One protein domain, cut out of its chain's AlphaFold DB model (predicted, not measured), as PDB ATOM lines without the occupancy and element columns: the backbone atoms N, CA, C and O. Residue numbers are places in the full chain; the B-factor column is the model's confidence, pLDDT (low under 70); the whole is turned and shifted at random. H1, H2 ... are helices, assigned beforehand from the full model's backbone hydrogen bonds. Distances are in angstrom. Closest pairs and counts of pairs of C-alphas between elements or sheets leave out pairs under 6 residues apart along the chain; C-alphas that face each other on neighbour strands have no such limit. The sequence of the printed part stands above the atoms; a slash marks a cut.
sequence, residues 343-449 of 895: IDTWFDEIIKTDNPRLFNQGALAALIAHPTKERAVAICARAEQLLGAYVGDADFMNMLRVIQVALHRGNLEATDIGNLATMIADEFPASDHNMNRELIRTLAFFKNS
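This is residues 343 to 449 of the 895 residues of the protein "Heme-binding protein" of Blastopirellula sp (UniProt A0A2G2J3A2). Three helices, H2, H4 and H6, stand side by side in a row and run the same way, with H3 and H5 packed over one side of that row and the short H1 at its H2 end. H2, H3 and H4 make an up-and-down bundle; H6 extends the row beyond H4, and H5 packs on H6 and on the last part of H3. The printed part has 107 residues with six named helices, H1 to H6 in chain order, and no named strand; its class is all helix. It is compact, with a radius of gyration of the C-alphas of 12.9 A and spans of 39 by 27 by 20 A.

Start with the longest helix, H4, residues 393 to 409. It touches H2, residues 356 to 369, where the closest C-alphas, those of Asn 360 and Met 399, are 5.8 A apart; the two run the same way at a shallow tilt of 22 degrees. H3, residues 373 to 387, touches H4, with the C-alphas of Ala 376 and Ala 406 closest at 4.8 A; they form a hairpin, opposite ways at a shallow tilt of 20 degrees. H2 and H3 are also a hairpin, at 12 degrees, closest at the C-alphas of Ala 363 and Ile 379, 6.4 A. Look next at H6, residues 433 to 445: H4 touches it with residues 397 to 404 alone, the C-alphas of Met 397 and Met 435 being closest at 6.5 A. H5, residues 420 to 426, touches H6 at a steep tilt of 47 degrees, closest at the C-alphas of Ile 424 and Leu 439, 6.6 A. H5 and H3 only just touch, with 3 pairs of C-alphas within 8 A, the closest being Glu 384 and Leu 420 at 5.8 A. H1, residues 347 to 350, touches H2, with the C-alphas of Ile 350 and Phe 359 closest at 5.3 A, and is apart from H3, H4, H5 and H6. In H2 to H6 every O i to N i+4 pair is within hydrogen-bond range; H1 is too short for one.

Find C-alpha 393 at (111.056, 90.426, 143.728); from there H4 runs 24.0 A to C-alpha 409. H3 is 20.9 A long, H2 19.8 A, H6 18.7 A, H5 9.8 A and H1 5.1 A. H1 begins at C-alpha 347, (131.011, 76.806, 146.296), and H6 ends at C-alpha 445, (108.602, 77.836, 161.012).

The two C-alphas farthest apart, those of Thr 345 and Ser 449, are 41.0 A apart. The printed part has no cut and no long link. The mean pLDDT of the printed part is 95.0, and no printed residue is under 70.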
ATOM      1  N   ILE A 343     132.018  70.093 144.401       96.88
ATOM      2  CA  ILE A 343     131.521  71.288 145.106       96.88
ATOM      3  C   ILE A 343     132.617  72.268 145.545       96.88
ATOM      4  O   ILE A 343     132.441  73.481 145.439       96.88
ATOM      5  N   ASP A 344     133.780  71.757 145.952       95.06
ATOM      6  CA  ASP A 344     134.906  72.572 146.426       95.06
ATOM      7  C   ASP A 344     135.531  73.436 145.313       95.06
ATOM      8  O   ASP A 344     136.284  74.364 145.594       95.06
ATOM      9  N   THR A 345     135.203  73.166 144.043       96.88
ATOM     10  CA  THR A 345     135.694  73.946 142.896       96.88
ATOM     11  C   THR A 345     134.885  75.211 142.616       96.88
ATOM     12  O   THR A 345     135.341  76.043 141.839       96.88
ATOM     13  N   TRP A 346     133.697  75.365 143.213       97.94
ATOM     14  CA  TRP A 346     132.778  76.457 142.866       97.94
ATOM     15  C   TRP A 346     132.000  77.051 144.048       97.94
ATOM     16  O   TRP A 346     131.550  78.191 143.957       97.94
ATOM     17  N   PHE A 347     131.835  76.337 145.169       98.44
ATOM     18  CA  PHE A 347     131.011  76.806 146.296       98.44
ATOM     19  C   PHE A 347     131.486  78.145 146.870       98.44
ATOM     20  O   PHE A 347     130.677  79.029 147.146       98.44
ATOM     21  N   ASP A 348     132.804  78.314 146.972       98.00
ATOM     22  CA  ASP A 348     133.447  79.537 147.443       98.00
ATOM     23  C   ASP A 348     133.098  80.765 146.588       98.00
ATOM     24  O   ASP A 348     132.980  81.869 147.118       98.00
ATOM     25  N   GLU A 349     132.916  80.585 145.277       98.12
ATOM     26  CA  GLU A 349     132.491  81.653 144.365       98.12
ATOM     27  C   GLU A 349     131.017  82.013 144.596       98.12
ATOM     28  O   GLU A 349     130.656  83.190 144.602       98.12
ATOM     29  N   ILE A 350     130.170  81.014 144.863       98.38
ATOM     30  CA  ILE A 350     128.737  81.199 145.124       98.38
ATOM     31  C   ILE A 350     128.493  81.952 146.432       98.38
ATOM     32  O   ILE A 350     127.701  82.888 146.452       98.38
ATOM     33  N   ILE A 351     129.184  81.616 147.524       97.94
ATOM     34  CA  ILE A 351     128.988  82.319 148.806       97.94
ATOM     35  C   ILE A 351     129.615  83.724 148.836       97.94
ATOM     36  O   ILE A 351     129.368  84.476 149.775       97.94
ATOM     37  N   LYS A 352     130.409  84.096 147.821       97.69
ATOM     38  CA  LYS A 352     131.032  85.426 147.680       97.69
ATOM     39  C   LYS A 352     130.385  86.287 146.590       97.69
ATOM     40  O   LYS A 352     130.719  87.462 146.486       97.69
ATOM     41  N   THR A 353     129.486  85.738 145.768       97.38
ATOM     42  CA  THR A 353     128.917  86.469 144.624       97.38
ATOM     43  C   THR A 353     127.903  87.525 145.051       97.38
ATOM     44  O   THR A 353     127.005  87.243 145.845       97.38
ATOM     45  N   ASP A 354     128.007  88.735 144.500       96.25
ATOM     46  CA  ASP A 354     127.018  89.814 144.673       96.25
ATOM     47  C   ASP A 354     125.836  89.702 143.697       96.25
ATOM     48  O   ASP A 354     124.929  90.526 143.731       96.25
ATOM     49  N   ASN A 355     125.828  88.699 142.808       96.94
ATOM     50  CA  ASN A 355     124.726  88.457 141.881       96.94
ATOM     51  C   ASN A 355     123.676  87.530 142.531       96.94
ATOM     52  O   ASN A 355     123.941  86.329 142.659       96.94
ATOM     53  N   PRO A 356     122.466  88.023 142.869       97.69
ATOM     54  CA  PRO A 356     121.456  87.220 143.557       97.69
ATOM     55  C   PRO A 356     121.021  85.979 142.771       97.69
ATOM     56  O   PRO A 356     120.772  84.936 143.363       97.69
ATOM     57  N   ARG A 357     120.984  86.038 141.434       97.19
ATOM     58  CA  ARG A 357     120.606  84.889 140.588       97.19
ATOM     59  C   ARG A 357     121.633  83.781 140.640       97.19
ATOM     60  O   ARG A 357     121.272  82.615 140.786       97.19
ATOM     61  N   LEU A 358     122.907  84.158 140.522       98.31
ATOM     62  CA  LEU A 358     124.004  83.202 140.599       98.31
ATOM     63  C   LEU A 358     124.053  82.573 141.993       98.31
ATOM     64  O   LEU A 358     124.155  81.352 142.097       98.31
ATOM     65  N   PHE A 359     123.893  83.392 143.041       98.69
ATOM     66  CA  PHE A 359     123.752  82.910 144.411       98.69
ATOM     67  C   PHE A 359     122.597  81.910 144.530       98.69
ATOM     68  O   PHE A 359     122.815  80.790 144.976       98.69
ATOM     69  N   ASN A 360     121.397  82.270 144.066       98.50
ATOM     70  CA  ASN A 360     120.203  81.441 144.201       98.50
ATOM     71  C   ASN A 360     120.371  80.061 143.548       98.50
ATOM     72  O   ASN A 360     120.091  79.041 144.178       98.50
ATOM     73  N   GLN A 361     120.864  80.002 142.306       98.50
ATOM     74  CA  GLN A 361     121.045  78.722 141.610       98.50
ATOM     75  C   GLN A 361     122.203  77.898 142.179       98.50
ATOM     76  O   GLN A 361     122.069  76.684 142.328       98.50
ATOM     77  N   GLY A 362     123.323  78.539 142.526       98.56
ATOM     78  CA  GLY A 362     124.479  77.852 143.102       98.56
ATOM     79  C   GLY A 362     124.227  77.334 144.519       98.56
ATOM     80  O   GLY A 362     124.594  76.207 144.842       98.56
ATOM     81  N   ALA A 363     123.561  78.124 145.364       98.69
ATOM     82  CA  ALA A 363     123.201  77.724 146.720       98.69
ATOM     83  C   ALA A 363     122.223  76.546 146.697       98.69
ATOM     84  O   ALA A 363     122.405  75.572 147.426       98.69
ATOM     85  N   LEU A 364     121.233  76.589 145.802       98.31
ATOM     86  CA  LEU A 364     120.303  75.485 145.604       98.31
ATOM     87  C   LEU A 364     121.016  74.220 145.105       98.31
ATOM     88  O   LEU A 364     120.800  73.149 145.669       98.31
ATOM     89  N   ALA A 365     121.931  74.338 144.133       98.44
ATOM     90  CA  ALA A 365     122.763  73.218 143.682       98.44
ATOM     91  C   ALA A 365     123.558  72.588 144.839       98.44
ATOM     92  O   ALA A 365     123.603  71.365 144.972       98.44
ATOM     93  N   ALA A 366     124.143  73.413 145.715       98.44
ATOM     94  CA  ALA A 366     124.919  72.946 146.864       98.44
ATOM     95  C   ALA A 366     124.050  72.187 147.876       98.44
ATOM     96  O   ALA A 366     124.450  71.131 148.367       98.44
ATOM     97  N   LEU A 367     122.850  72.704 148.160       98.25
ATOM     98  CA  LEU A 367     121.889  72.094 149.081       98.25
ATOM     99  C   LEU A 367     121.260  70.807 148.532       98.25
ATOM    100  O   LEU A 367     120.845  69.953 149.313       98.25
ATOM    101  N   ILE A 368     121.182  70.657 147.209       95.69
ATOM    102  CA  ILE A 368     120.695  69.434 146.561       95.69
ATOM    103  C   ILE A 368     121.797  68.372 146.526       95.69
ATOM    104  O   ILE A 368     121.568  67.239 146.947       95.69
ATOM    105  N   ALA A 369     122.993  68.726 146.046       95.12
ATOM    106  CA  ALA A 369     124.067  67.764 145.817       95.12
ATOM    107  C   ALA A 369     124.774  67.334 147.113       95.12
ATOM    108  O   ALA A 369     125.074  66.153 147.292       95.12
ATOM    109  N   HIS A 370     125.038  68.273 148.029       95.75
ATOM    110  CA  HIS A 370     125.834  68.018 149.235       95.75
ATOM    111  C   HIS A 370     125.364  68.834 150.458       95.75
ATOM    112  O   HIS A 370     126.126  69.666 150.978       95.75
ATOM    113  N   PRO A 371     124.137  68.590 150.960       96.19
ATOM    114  CA  PRO A 371     123.587  69.315 152.101       96.19
ATOM    115  C   PRO A 371     124.327  68.966 153.396       96.19
ATOM    116  O   PRO A 371     124.120  67.900 153.973       96.19
ATOM    117  N   THR A 372     125.163  69.882 153.880       96.94
ATOM    118  CA  THR A 372     125.708  69.832 155.245       96.94
ATOM    119  C   THR A 372     125.210  71.025 156.044       96.94
ATOM    120  O   THR A 372     124.867  72.067 155.471       96.94
ATOM    121  N   LYS A 373     125.184  70.888 157.374       97.19
ATOM    122  CA  LYS A 373     124.764  71.969 158.270       97.19
ATOM    123  C   LYS A 373     125.637  73.213 158.078       97.19
ATOM    124  O   LYS A 373     125.114  74.315 157.975       97.19
ATOM    125  N   GLU A 374     126.949  73.041 157.933       96.56
ATOM    126  CA  GLU A 374     127.916  74.132 157.761       96.56
ATOM    127  C   GLU A 374     127.653  74.926 156.477       96.56
ATOM    128  O   GLU A 374     127.653  76.157 156.495       96.56
ATOM    129  N   ARG A 375     127.374  74.234 155.362       96.94
ATOM    130  CA  ARG A 375     127.043  74.894 154.091       96.94
ATOM    131  C   ARG A 375     125.697  75.599 154.159       96.94
ATOM    132  O   ARG A 375     125.584  76.711 153.657       96.94
ATOM    133  N   ALA A 376     124.700  74.986 154.793       97.81
ATOM    134  CA  ALA A 376     123.394  75.608 154.980       97.81
ATOM    135  C   ALA A 376     123.497  76.902 155.809       97.81
ATOM    136  O   ALA A 376     122.937  77.920 155.411       97.81
ATOM    137  N   VAL A 377     124.283  76.902 156.893       97.19
ATOM    138  CA  VAL A 377     124.569  78.110 157.689       97.19
ATOM    139  C   VAL A 377     125.290  79.169 156.850       97.19
ATOM    140  O   VAL A 377     124.885  80.328 156.861       97.19
ATOM    141  N   ALA A 378     126.315  78.787 156.078       97.19
ATOM    142  CA  ALA A 378     127.037  79.721 155.210       97.19
ATOM    143  C   ALA A 378     126.130  80.347 154.132       97.19
ATOM    144  O   ALA A 378     126.215  81.547 153.868       97.19
ATOM    145  N   ILE A 379     125.231  79.554 153.544       98.19
ATOM    146  CA  ILE A 379     124.228  80.023 152.580       98.19
ATOM    147  C   ILE A 379     123.261  81.005 153.247       98.19
ATOM    148  O   ILE A 379     123.042  82.084 152.705       98.19
ATOM    149  N   CYS A 380     122.721  80.683 154.426       97.50
ATOM    150  CA  CYS A 380     121.844  81.591 155.168       97.50
ATOM    151  C   CYS A 380     122.556  82.906 155.526       97.50
ATOM    152  O   CYS A 380     121.997  83.979 155.313       97.50
ATOM    153  N   ALA A 381     123.806  82.846 155.991       96.62
ATOM    154  CA  ALA A 381     124.598  84.037 156.294       96.62
ATOM    155  C   ALA A 381     124.839  84.906 155.048       96.62
ATOM    156  O   ALA A 381     124.791  86.134 155.127       96.62
ATOM    157  N   ARG A 382     125.063  84.291 153.878       97.44
ATOM    158  CA  ARG A 382     125.191  85.043 152.625       97.44
ATOM    159  C   ARG A 382     123.856  85.624 152.157       97.44
ATOM    160  O   ARG A 382     123.834  86.768 151.711       97.44
ATOM    161  N   ALA A 383     122.758  84.883 152.291       97.25
ATOM    162  CA  ALA A 383     121.423  85.394 151.998       97.25
ATOM    163  C   ALA A 383     121.108  86.628 152.861       97.25
ATOM    164  O   ALA A 383     120.661  87.637 152.330       97.25
ATOM    165  N   GLU A 384     121.441  86.600 154.156       95.88
ATOM    166  CA  GLU A 384     121.276  87.745 155.065       95.88
ATOM    167  C   GLU A 384     122.009  88.996 154.563       95.88
ATOM    168  O   GLU A 384     121.439  90.084 154.532       95.88
ATOM    169  N   GLN A 385     123.253  88.840 154.101       95.75
ATOM    170  CA  GLN A 385     124.028  89.947 153.537       95.75
ATOM    171  C   GLN A 385     123.397  90.509 152.258       95.75
ATOM    172  O   GLN A 385     123.334  91.726 152.098       95.75
ATOM    173  N   LEU A 386     122.938  89.640 151.349       96.38
ATOM    174  CA  LEU A 386     122.329  90.059 150.084       96.38
ATOM    175  C   LEU A 386     120.984  90.760 150.301       96.38
ATOM    176  O   LEU A 386     120.722  91.766 149.648       96.38
ATOM    177  N   LEU A 387     120.172  90.280 151.247       94.56
ATOM    178  CA  LEU A 387     118.915  90.922 151.647       94.56
ATOM    179  C   LEU A 387     119.125  92.285 152.322       94.56
ATOM    180  O   LEU A 387     118.196  93.080 152.398       94.56
ATOM    181  N   GLY A 388     120.336  92.580 152.809       90.75
ATOM    182  CA  GLY A 388     120.695  93.907 153.317       90.75
ATOM    183  C   GLY A 388     120.833  94.971 152.219       90.75
ATOM    184  O   GLY A 388     120.982  96.153 152.528       90.75
ATOM    185  N   ALA A 389     120.800  94.564 150.950       91.19
ATOM    186  CA  ALA A 389     120.813  95.426 149.778       91.19
ATOM    187  C   ALA A 389     119.520  95.260 148.961       91.19
ATOM    188  O   ALA A 389     118.676  94.416 149.247       91.19
ATOM    189  N   TYR A 390     119.358  96.073 147.915       91.12
ATOM    190  CA  TYR A 390     118.218  95.942 147.010       91.12
ATOM    191  C   TYR A 390     118.281  94.622 146.223       91.12
ATOM    192  O   TYR A 390     119.249  94.370 145.500       91.12
ATOM    193  N   VAL A 391     117.215  93.827 146.309       93.81
ATOM    194  CA  VAL A 391     117.007  92.589 145.547       93.81
ATOM    195  C   VAL A 391     115.649  92.689 144.855       93.81
ATOM    196  O   VAL A 391     114.673  93.096 145.472       93.81
ATOM    197  N   GLY A 392     115.572  92.343 143.567       93.81
ATOM    198  CA  GLY A 392     114.290  92.337 142.855       93.81
ATOM    199  C   GLY A 392     113.391  91.178 143.292       93.81
ATOM    200  O   GLY A 392     113.892  90.107 143.631       93.81
ATOM    201  N   ASP A 393     112.073  91.352 143.198       94.81
ATOM    202  CA  ASP A 393     111.056  90.426 143.728       94.81
ATOM    203  C   ASP A 393     111.272  88.957 143.329       94.81
ATOM    204  O   ASP A 393     111.196  88.056 144.163       94.81
ATOM    205  N   ALA A 394     111.603  88.690 142.060       93.94
ATOM    206  CA  ALA A 394     111.853  87.328 141.581       93.94
ATOM    207  C   ALA A 394     113.082  86.682 142.246       93.94
ATOM    208  O   ALA A 394     113.087  85.487 142.543       93.94
ATOM    209  N   ASP A 395     114.127  87.471 142.488       96.25
ATOM    210  CA  ASP A 395     115.353  87.000 143.125       96.25
ATOM    211  C   ASP A 395     115.185  86.875 144.640       96.25
ATOM    212  O   ASP A 395     115.720  85.933 145.225       96.25
ATOM    213  N   PHE A 396     114.380  87.747 145.251       96.62
ATOM    214  CA  PHE A 396     113.957  87.631 146.643       96.62
ATOM    215  C   PHE A 396     113.144  86.349 146.872       96.62
ATOM    216  O   PHE A 396     113.468  85.564 147.760       96.62
ATOM    217  N   MET A 397     112.162  86.062 146.011       96.44
ATOM    218  CA  MET A 397     111.367  84.828 146.060       96.44
ATOM    219  C   MET A 397     112.224  83.563 145.945       96.44
ATOM    220  O   MET A 397     112.067  82.615 146.716       96.44
ATOM    221  N   ASN A 398     113.176  83.554 145.011       97.31
ATOM    222  CA  ASN A 398     114.126  82.451 144.874       97.31
ATOM    223  C   ASN A 398     115.024  82.317 146.113       97.31
ATOM    224  O   ASN A 398     115.326  81.201 146.533       97.31
ATOM    225  N   MET A 399     115.415  83.436 146.725       97.44
ATOM    226  CA  MET A 399     116.228  83.444 147.937       97.44
ATOM    227  C   MET A 399     115.454  82.926 149.153       97.44
ATOM    228  O   MET A 399     116.003  82.137 149.921       97.44
ATOM    229  N   LEU A 400     114.166  83.267 149.288       97.06
ATOM    230  CA  LEU A 400     113.280  82.656 150.284       97.06
ATOM    231  C   LEU A 400     113.242  81.136 150.117       97.06
ATOM    232  O   LEU A 400     113.403  80.411 151.099       97.06
ATOM    233  N   ARG A 401     113.109  80.638 148.880       97.38
ATOM    234  CA  ARG A 401     113.170  79.196 148.614       97.38
ATOM    235  C   ARG A 401     114.520  78.598 149.020       97.38
ATOM    236  O   ARG A 401     114.539  77.554 149.667       97.38
ATOM    237  N   VAL A 402     115.639  79.247 148.698       98.19
ATOM    238  CA  VAL A 402     116.982  78.798 149.115       98.19
ATOM    239  C   VAL A 402     117.089  78.708 150.637       98.19
ATOM    240  O   VAL A 402     117.566  77.695 151.145       98.19
ATOM    241  N   ILE A 403     116.594  79.712 151.365       97.31
ATOM    242  CA  ILE A 403     116.564  79.712 152.833       97.31
ATOM    243  C   ILE A 403     115.710  78.547 153.345       97.31
ATOM    244  O   ILE A 403     116.175  77.776 154.176       97.31
ATOM    245  N   GLN A 404     114.499  78.349 152.820       96.56
ATOM    246  CA  GLN A 404     113.629  77.230 153.210       96.56
ATOM    247  C   GLN A 404     114.292  75.862 152.979       96.56
ATOM    248  O   GLN A 404     114.211  74.975 153.832       96.56
ATOM    249  N   VAL A 405     114.972  75.682 151.841       97.31
ATOM    250  CA  VAL A 405     115.717  74.452 151.545       97.31
ATOM    251  C   VAL A 405     116.908  74.308 152.493       97.31
ATOM    252  O   VAL A 405     117.128  73.208 152.993       97.31
ATOM    253  N   ALA A 406     117.636  75.386 152.804       97.50
ATOM    254  CA  ALA A 406     118.743  75.369 153.760       97.50
ATOM    255  C   ALA A 406     118.275  74.971 155.166       97.50
ATOM    256  O   ALA A 406     118.883  74.094 155.779       97.50
ATOM    257  N   LEU A 407     117.158  75.539 155.635       95.81
ATOM    258  CA  LEU A 407     116.539  75.188 156.913       95.81
ATOM    259  C   LEU A 407     116.212  73.693 156.978       95.81
ATOM    260  O   LEU A 407     116.609  73.003 157.915       95.81
ATOM    261  N   HIS A 408     115.540  73.176 155.948       95.19
ATOM    262  CA  HIS A 408     115.108  71.782 155.917       95.19
ATOM    263  C   HIS A 408     116.269  70.797 155.726       95.19
ATOM    264  O   HIS A 408     116.400  69.823 156.465       95.19
ATOM    265  N   ARG A 409     117.124  71.025 154.723       96.75
ATOM    266  CA  ARG A 409     118.188  70.089 154.329       96.75
ATOM    267  C   ARG A 409     119.421  70.178 155.216       96.75
ATOM    268  O   ARG A 409     120.111  69.171 155.348       96.75
ATOM    269  N   GLY A 410     119.669  71.341 155.813       96.25
ATOM    270  CA  GLY A 410     120.710  71.566 156.813       96.25
ATOM    271  C   GLY A 410     120.280  71.240 158.243       96.25
ATOM    272  O   GLY A 410     121.132  71.279 159.129       96.25
ATOM    273  N   ASN A 411     118.997  70.916 158.464       95.12
ATOM    274  CA  ASN A 411     118.406  70.699 159.788       95.12
ATOM    275  C   ASN A 411     118.740  71.858 160.746       95.12
ATOM    276  O   ASN A 411     119.335  71.658 161.809       95.12
ATOM    277  N   LEU A 412     118.450  73.081 160.287       95.12
ATOM    278  CA  LEU A 412     118.746  74.307 161.021       95.12
ATOM    279  C   LEU A 412     117.594  74.677 161.948       95.12
ATOM    280  O   LEU A 412     116.424  74.608 161.569       95.12
ATOM    281  N   GLU A 413     117.951  75.155 163.131       89.06
ATOM    282  CA  GLU A 413     117.028  75.759 164.084       89.06
ATOM    283  C   GLU A 413     117.007  77.285 163.922       89.06
ATOM    284  O   GLU A 413     117.902  77.883 163.321       89.06
ATOM    285  N   ALA A 414     116.015  77.957 164.513       80.56
ATOM    286  CA  ALA A 414     115.915  79.420 164.461       80.56
ATOM    287  C   ALA A 414     117.148  80.144 165.046       80.56
ATOM    288  O   ALA A 414     117.417  81.282 164.684       80.56
ATOM    289  N   THR A 415     117.911  79.495 165.931       84.12
ATOM    290  CA  THR A 415     119.161  80.033 166.495       84.12
ATOM    291  C   THR A 415     120.358  79.934 165.551       84.12
ATOM    292  O   THR A 415     121.369  80.585 165.795       84.12
ATOM    293  N   ASP A 416     120.277  79.099 164.510       88.44
ATOM    294  CA  ASP A 416     121.353  78.907 163.527       88.44
ATOM    295  C   ASP A 416     121.327  79.975 162.417       88.44
ATOM    296  O   ASP A 416     122.268  80.084 161.629       88.44
ATOM    297  N   ILE A 417     120.246  80.748 162.333       83.94
ATOM    298  CA  ILE A 417     120.056  81.817 161.355       83.94
ATOM    299  C   ILE A 417     120.136  83.162 162.077       83.94
ATOM    300  O   ILE A 417     119.569  83.316 163.153       83.94
ATOM    301  N   GLY A 418     120.890  84.118 161.528       82.44
ATOM    302  CA  GLY A 418     121.142  85.414 162.162       82.44
ATOM    303  C   GLY A 418     119.902  86.312 162.188       82.44
ATOM    304  O   GLY A 418     118.873  85.988 162.778       82.44
ATOM    305  N   ASN A 419     119.966  87.473 161.540       91.06
ATOM    306  CA  ASN A 419     118.844  88.414 161.533       91.06
ATOM    307  C   ASN A 419     117.753  88.081 160.491       91.06
ATOM    308  O   ASN A 419     116.767  88.810 160.373       91.06
ATOM    309  N   LEU A 420     117.891  86.973 159.752       91.75
ATOM    310  CA  LEU A 420     116.962  86.573 158.686       91.75
ATOM    311  C   LEU A 420     115.496  86.541 159.128       91.75
ATOM    312  O   LEU A 420     114.633  87.021 158.399       91.75
ATOM    313  N   ALA A 421     115.199  86.016 160.319       90.25
ATOM    314  CA  ALA A 421     113.822  85.935 160.808       90.25
ATOM    315  C   ALA A 421     113.175  87.320 160.990       90.25
ATOM    316  O   ALA A 421     111.964  87.449 160.806       90.25
ATOM    317  N   THR A 422     113.963  88.342 161.339       91.81
ATOM    318  CA  THR A 422     113.505  89.736 161.433       91.81
ATOM    319  C   THR A 422     113.351  90.341 160.044       91.81
ATOM    320  O   THR A 422     112.294  90.877 159.745       91.81
ATOM    321  N   MET A 423     114.354  90.187 159.173       93.00
ATOM    322  CA  MET A 423     114.323  90.755 157.818       93.00
ATOM    323  C   MET A 423     113.140  90.214 157.006       93.00
ATOM    324  O   MET A 423     112.385  90.977 156.422       93.00
ATOM    325  N   ILE A 424     112.908  88.900 157.053       94.00
ATOM    326  CA  ILE A 424     111.754  88.256 156.409       94.00
ATOM    327  C   ILE A 424     110.436  88.742 157.032       94.00
ATOM    328  O   ILE A 424     109.437  88.888 156.333       94.00
ATOM    329  N   ALA A 425     110.408  88.994 158.344       93.94
ATOM    330  CA  ALA A 425     109.213  89.508 159.003       93.94
ATOM    331  C   ALA A 425     108.897  90.947 158.584       93.94
ATOM    332  O   ALA A 425     107.720  91.307 158.540       93.94
ATOM    333  N   ASP A 426     109.909  91.767 158.306       93.75
ATOM    334  CA  ASP A 426     109.740  93.162 157.903       93.75
ATOM    335  C   ASP A 426     109.094  93.289 156.518       93.75
ATOM    336  O   ASP A 426     108.267  94.181 156.340       93.75
ATOM    337  N   GLU A 427     109.334  92.323 155.627       94.56
ATOM    338  CA  GLU A 427     108.716  92.232 154.293       94.56
ATOM    339  C   GLU A 427     107.229  91.833 154.309       94.56
ATOM    340  O   GLU A 427     106.545  91.944 153.295       94.56
ATOM    341  N   PHE A 428     106.689  91.361 155.440       95.00
ATOM    342  CA  PHE A 428     105.280  90.966 155.529       95.00
ATOM    343  C   PHE A 428     104.359  92.112 156.027       95.00
ATOM    344  O   PHE A 428     104.640  92.706 157.075       95.00
ATOM    345  N   PRO A 429     103.187  92.362 155.405       95.50
ATOM    346  CA  PRO A 429     102.724  91.791 154.143       95.50
ATOM    347  C   PRO A 429     103.362  92.504 152.947       95.50
ATOM    348  O   PRO A 429     103.491  93.728 152.928       95.50
ATOM    349  N   ALA A 430     103.686  91.729 151.925       94.50
ATOM    350  CA  ALA A 430     104.120  92.223 150.637       94.50
ATOM    351  C   ALA A 430     102.925  92.427 149.689       94.50
ATOM    352  O   ALA A 430     101.811  91.951 149.936       94.50
ATOM    353  N   SER A 431     103.154  93.131 148.578       91.12
ATOM    354  CA  SER A 431     102.138  93.369 147.541       91.12
ATOM    355  C   SER A 431     101.811  92.123 146.710       91.12
ATOM    356  O   SER A 431     100.707  92.026 146.176       91.12
ATOM    357  N   ASP A 432     102.748  91.179 146.593       94.44
ATOM    358  CA  ASP A 432     102.566  89.935 145.846       94.44
ATOM    359  C   ASP A 432     102.025  88.805 146.737       94.44
ATOM    360  O   ASP A 432     102.589  88.456 147.779       94.44
ATOM    361  N   HIS A 433     100.935  88.183 146.289       94.25
ATOM    362  CA  HIS A 433     100.253  87.121 147.029       94.25
ATOM    363  C   HIS A 433     101.091  85.839 147.154       94.25
ATOM    364  O   HIS A 433     101.009  85.148 148.171       94.25
ATOM    365  N   ASN A 434     101.897  85.489 146.145       94.19
ATOM    366  CA  ASN A 434     102.758  84.306 146.219       94.19
ATOM    367  C   ASN A 434     103.894  84.529 147.217       94.19
ATOM    368  O   ASN A 434     104.204  83.637 148.003       94.19
ATOM    369  N   MET A 435     104.443  85.737 147.260       96.06
ATOM    370  CA  MET A 435     105.422  86.138 148.257       96.06
ATOM    371  C   MET A 435     104.858  86.058 149.669       96.06
ATOM    372  O   MET A 435     105.474  85.418 150.516       96.06
ATOM    373  N   ASN A 436     103.649  86.566 149.917       96.12
ATOM    374  CA  ASN A 436     103.002  86.416 151.224       96.12
ATOM    375  C   ASN A 436     102.847  84.952 151.649       96.12
ATOM    376  O   ASN A 436     103.063  84.634 152.822       96.12
ATOM    377  N   ARG A 437     102.537  84.044 150.712       94.94
ATOM    378  CA  ARG A 437     102.437  82.596 150.974       94.94
ATOM    379  C   ARG A 437     103.772  81.974 151.392       94.94
ATOM    380  O   ARG A 437     103.780  81.098 152.261       94.94
ATOM    381  N   GLU A 438     104.883  82.414 150.804       95.56
ATOM    382  CA  GLU A 438     106.227  81.936 151.154       95.56
ATOM    383  C   GLU A 438     106.771  82.580 152.433       95.56
ATOM    384  O   GLU A 438     107.376  81.894 153.268       95.56
ATOM    385  N   LEU A 439     106.503  83.873 152.632       96.19
ATOM    386  CA  LEU A 439     106.827  84.599 153.857       96.19
ATOM    387  C   LEU A 439     106.149  83.936 155.056       96.19
ATOM    388  O   LEU A 439     106.844  83.555 155.998       96.19
ATOM    389  N   ILE A 440     104.829  83.694 155.005       95.00
ATOM    390  CA  ILE A 440     104.129  83.067 156.135       95.00
ATOM    391  C   ILE A 440     104.656  81.665 156.428       95.00
ATOM    392  O   ILE A 440     104.825  81.312 157.593       95.00
ATOM    393  N   ARG A 441     104.957  80.862 155.398       93.25
ATOM    394  CA  ARG A 441     105.459  79.494 155.579       93.25
ATOM    395  C   ARG A 441     106.765  79.515 156.372       93.25
ATOM    396  O   ARG A 441     106.953  78.727 157.297       93.25
ATOM    397  N   THR A 442     107.635  80.458 156.030       93.69
ATOM    398  CA  THR A 442     108.947  80.634 156.655       93.69
ATOM    399  C   THR A 442     108.824  81.224 158.066       93.69
ATOM    400  O   THR A 442     109.441  80.740 159.012       93.69
ATOM    401  N   LEU A 443     107.962  82.223 158.252       93.25
ATOM    402  CA  LEU A 443     107.746  82.882 159.541       93.25
ATOM    403  C   LEU A 443     107.018  81.989 160.556       93.25
ATOM    404  O   LEU A 443     107.321  82.048 161.750       93.25
ATOM    405  N   ALA A 444     106.114  81.125 160.090       92.06
ATOM    406  CA  ALA A 444     105.478  80.091 160.899       92.06
ATOM    407  C   ALA A 444     106.504  79.068 161.412       92.06
ATOM    408  O   ALA A 444     106.445  78.685 162.581       92.06
ATOM    409  N   PHE A 445     107.485  78.683 160.583       92.06
ATOM    410  CA  PHE A 445     108.602  77.836 161.012       92.06
ATOM    411  C   PHE A 445     109.430  78.511 162.120       92.06
ATOM    412  O   PHE A 445     109.710  77.886 163.142       92.06
ATOM    413  N   PHE A 446     109.732  79.808 161.984       90.19
ATOM    414  CA  PHE A 446     110.424  80.581 163.028       90.19
ATOM    415  C   PHE A 446     109.575  80.871 164.267       90.19
ATOM    416  O   PHE A 446     110.107  81.372 165.256       90.19
ATOM    417  N   LYS A 447     108.264  80.591 164.225       90.12
ATOM    418  CA  LYS A 447     107.297  80.953 165.271       90.12
ATOM    419  C   LYS A 447     107.377  82.441 165.639       90.12
ATOM    420  O   LYS A 447     107.244  82.809 166.805       90.12
ATOM    421  N   ASN A 448     107.621  83.301 164.649       88.25
ATOM    422  CA  ASN A 448     107.785  84.730 164.887       88.25
ATOM    423  C   ASN A 448     106.429  85.350 165.255       88.25
ATOM    424  O   ASN A 448     105.544  85.458 164.413       88.25
ATOM    425  N   SER A 449     106.257  85.755 166.512       88.81
ATOM    426  CA  SER A 449     104.997  86.305 167.020       88.81
ATOM    427  C   SER A 449     104.852  87.822 166.846       88.81
ATOM    428  O   SER A 449     103.751  88.349 166.989       88.81
TER     429      SER A 449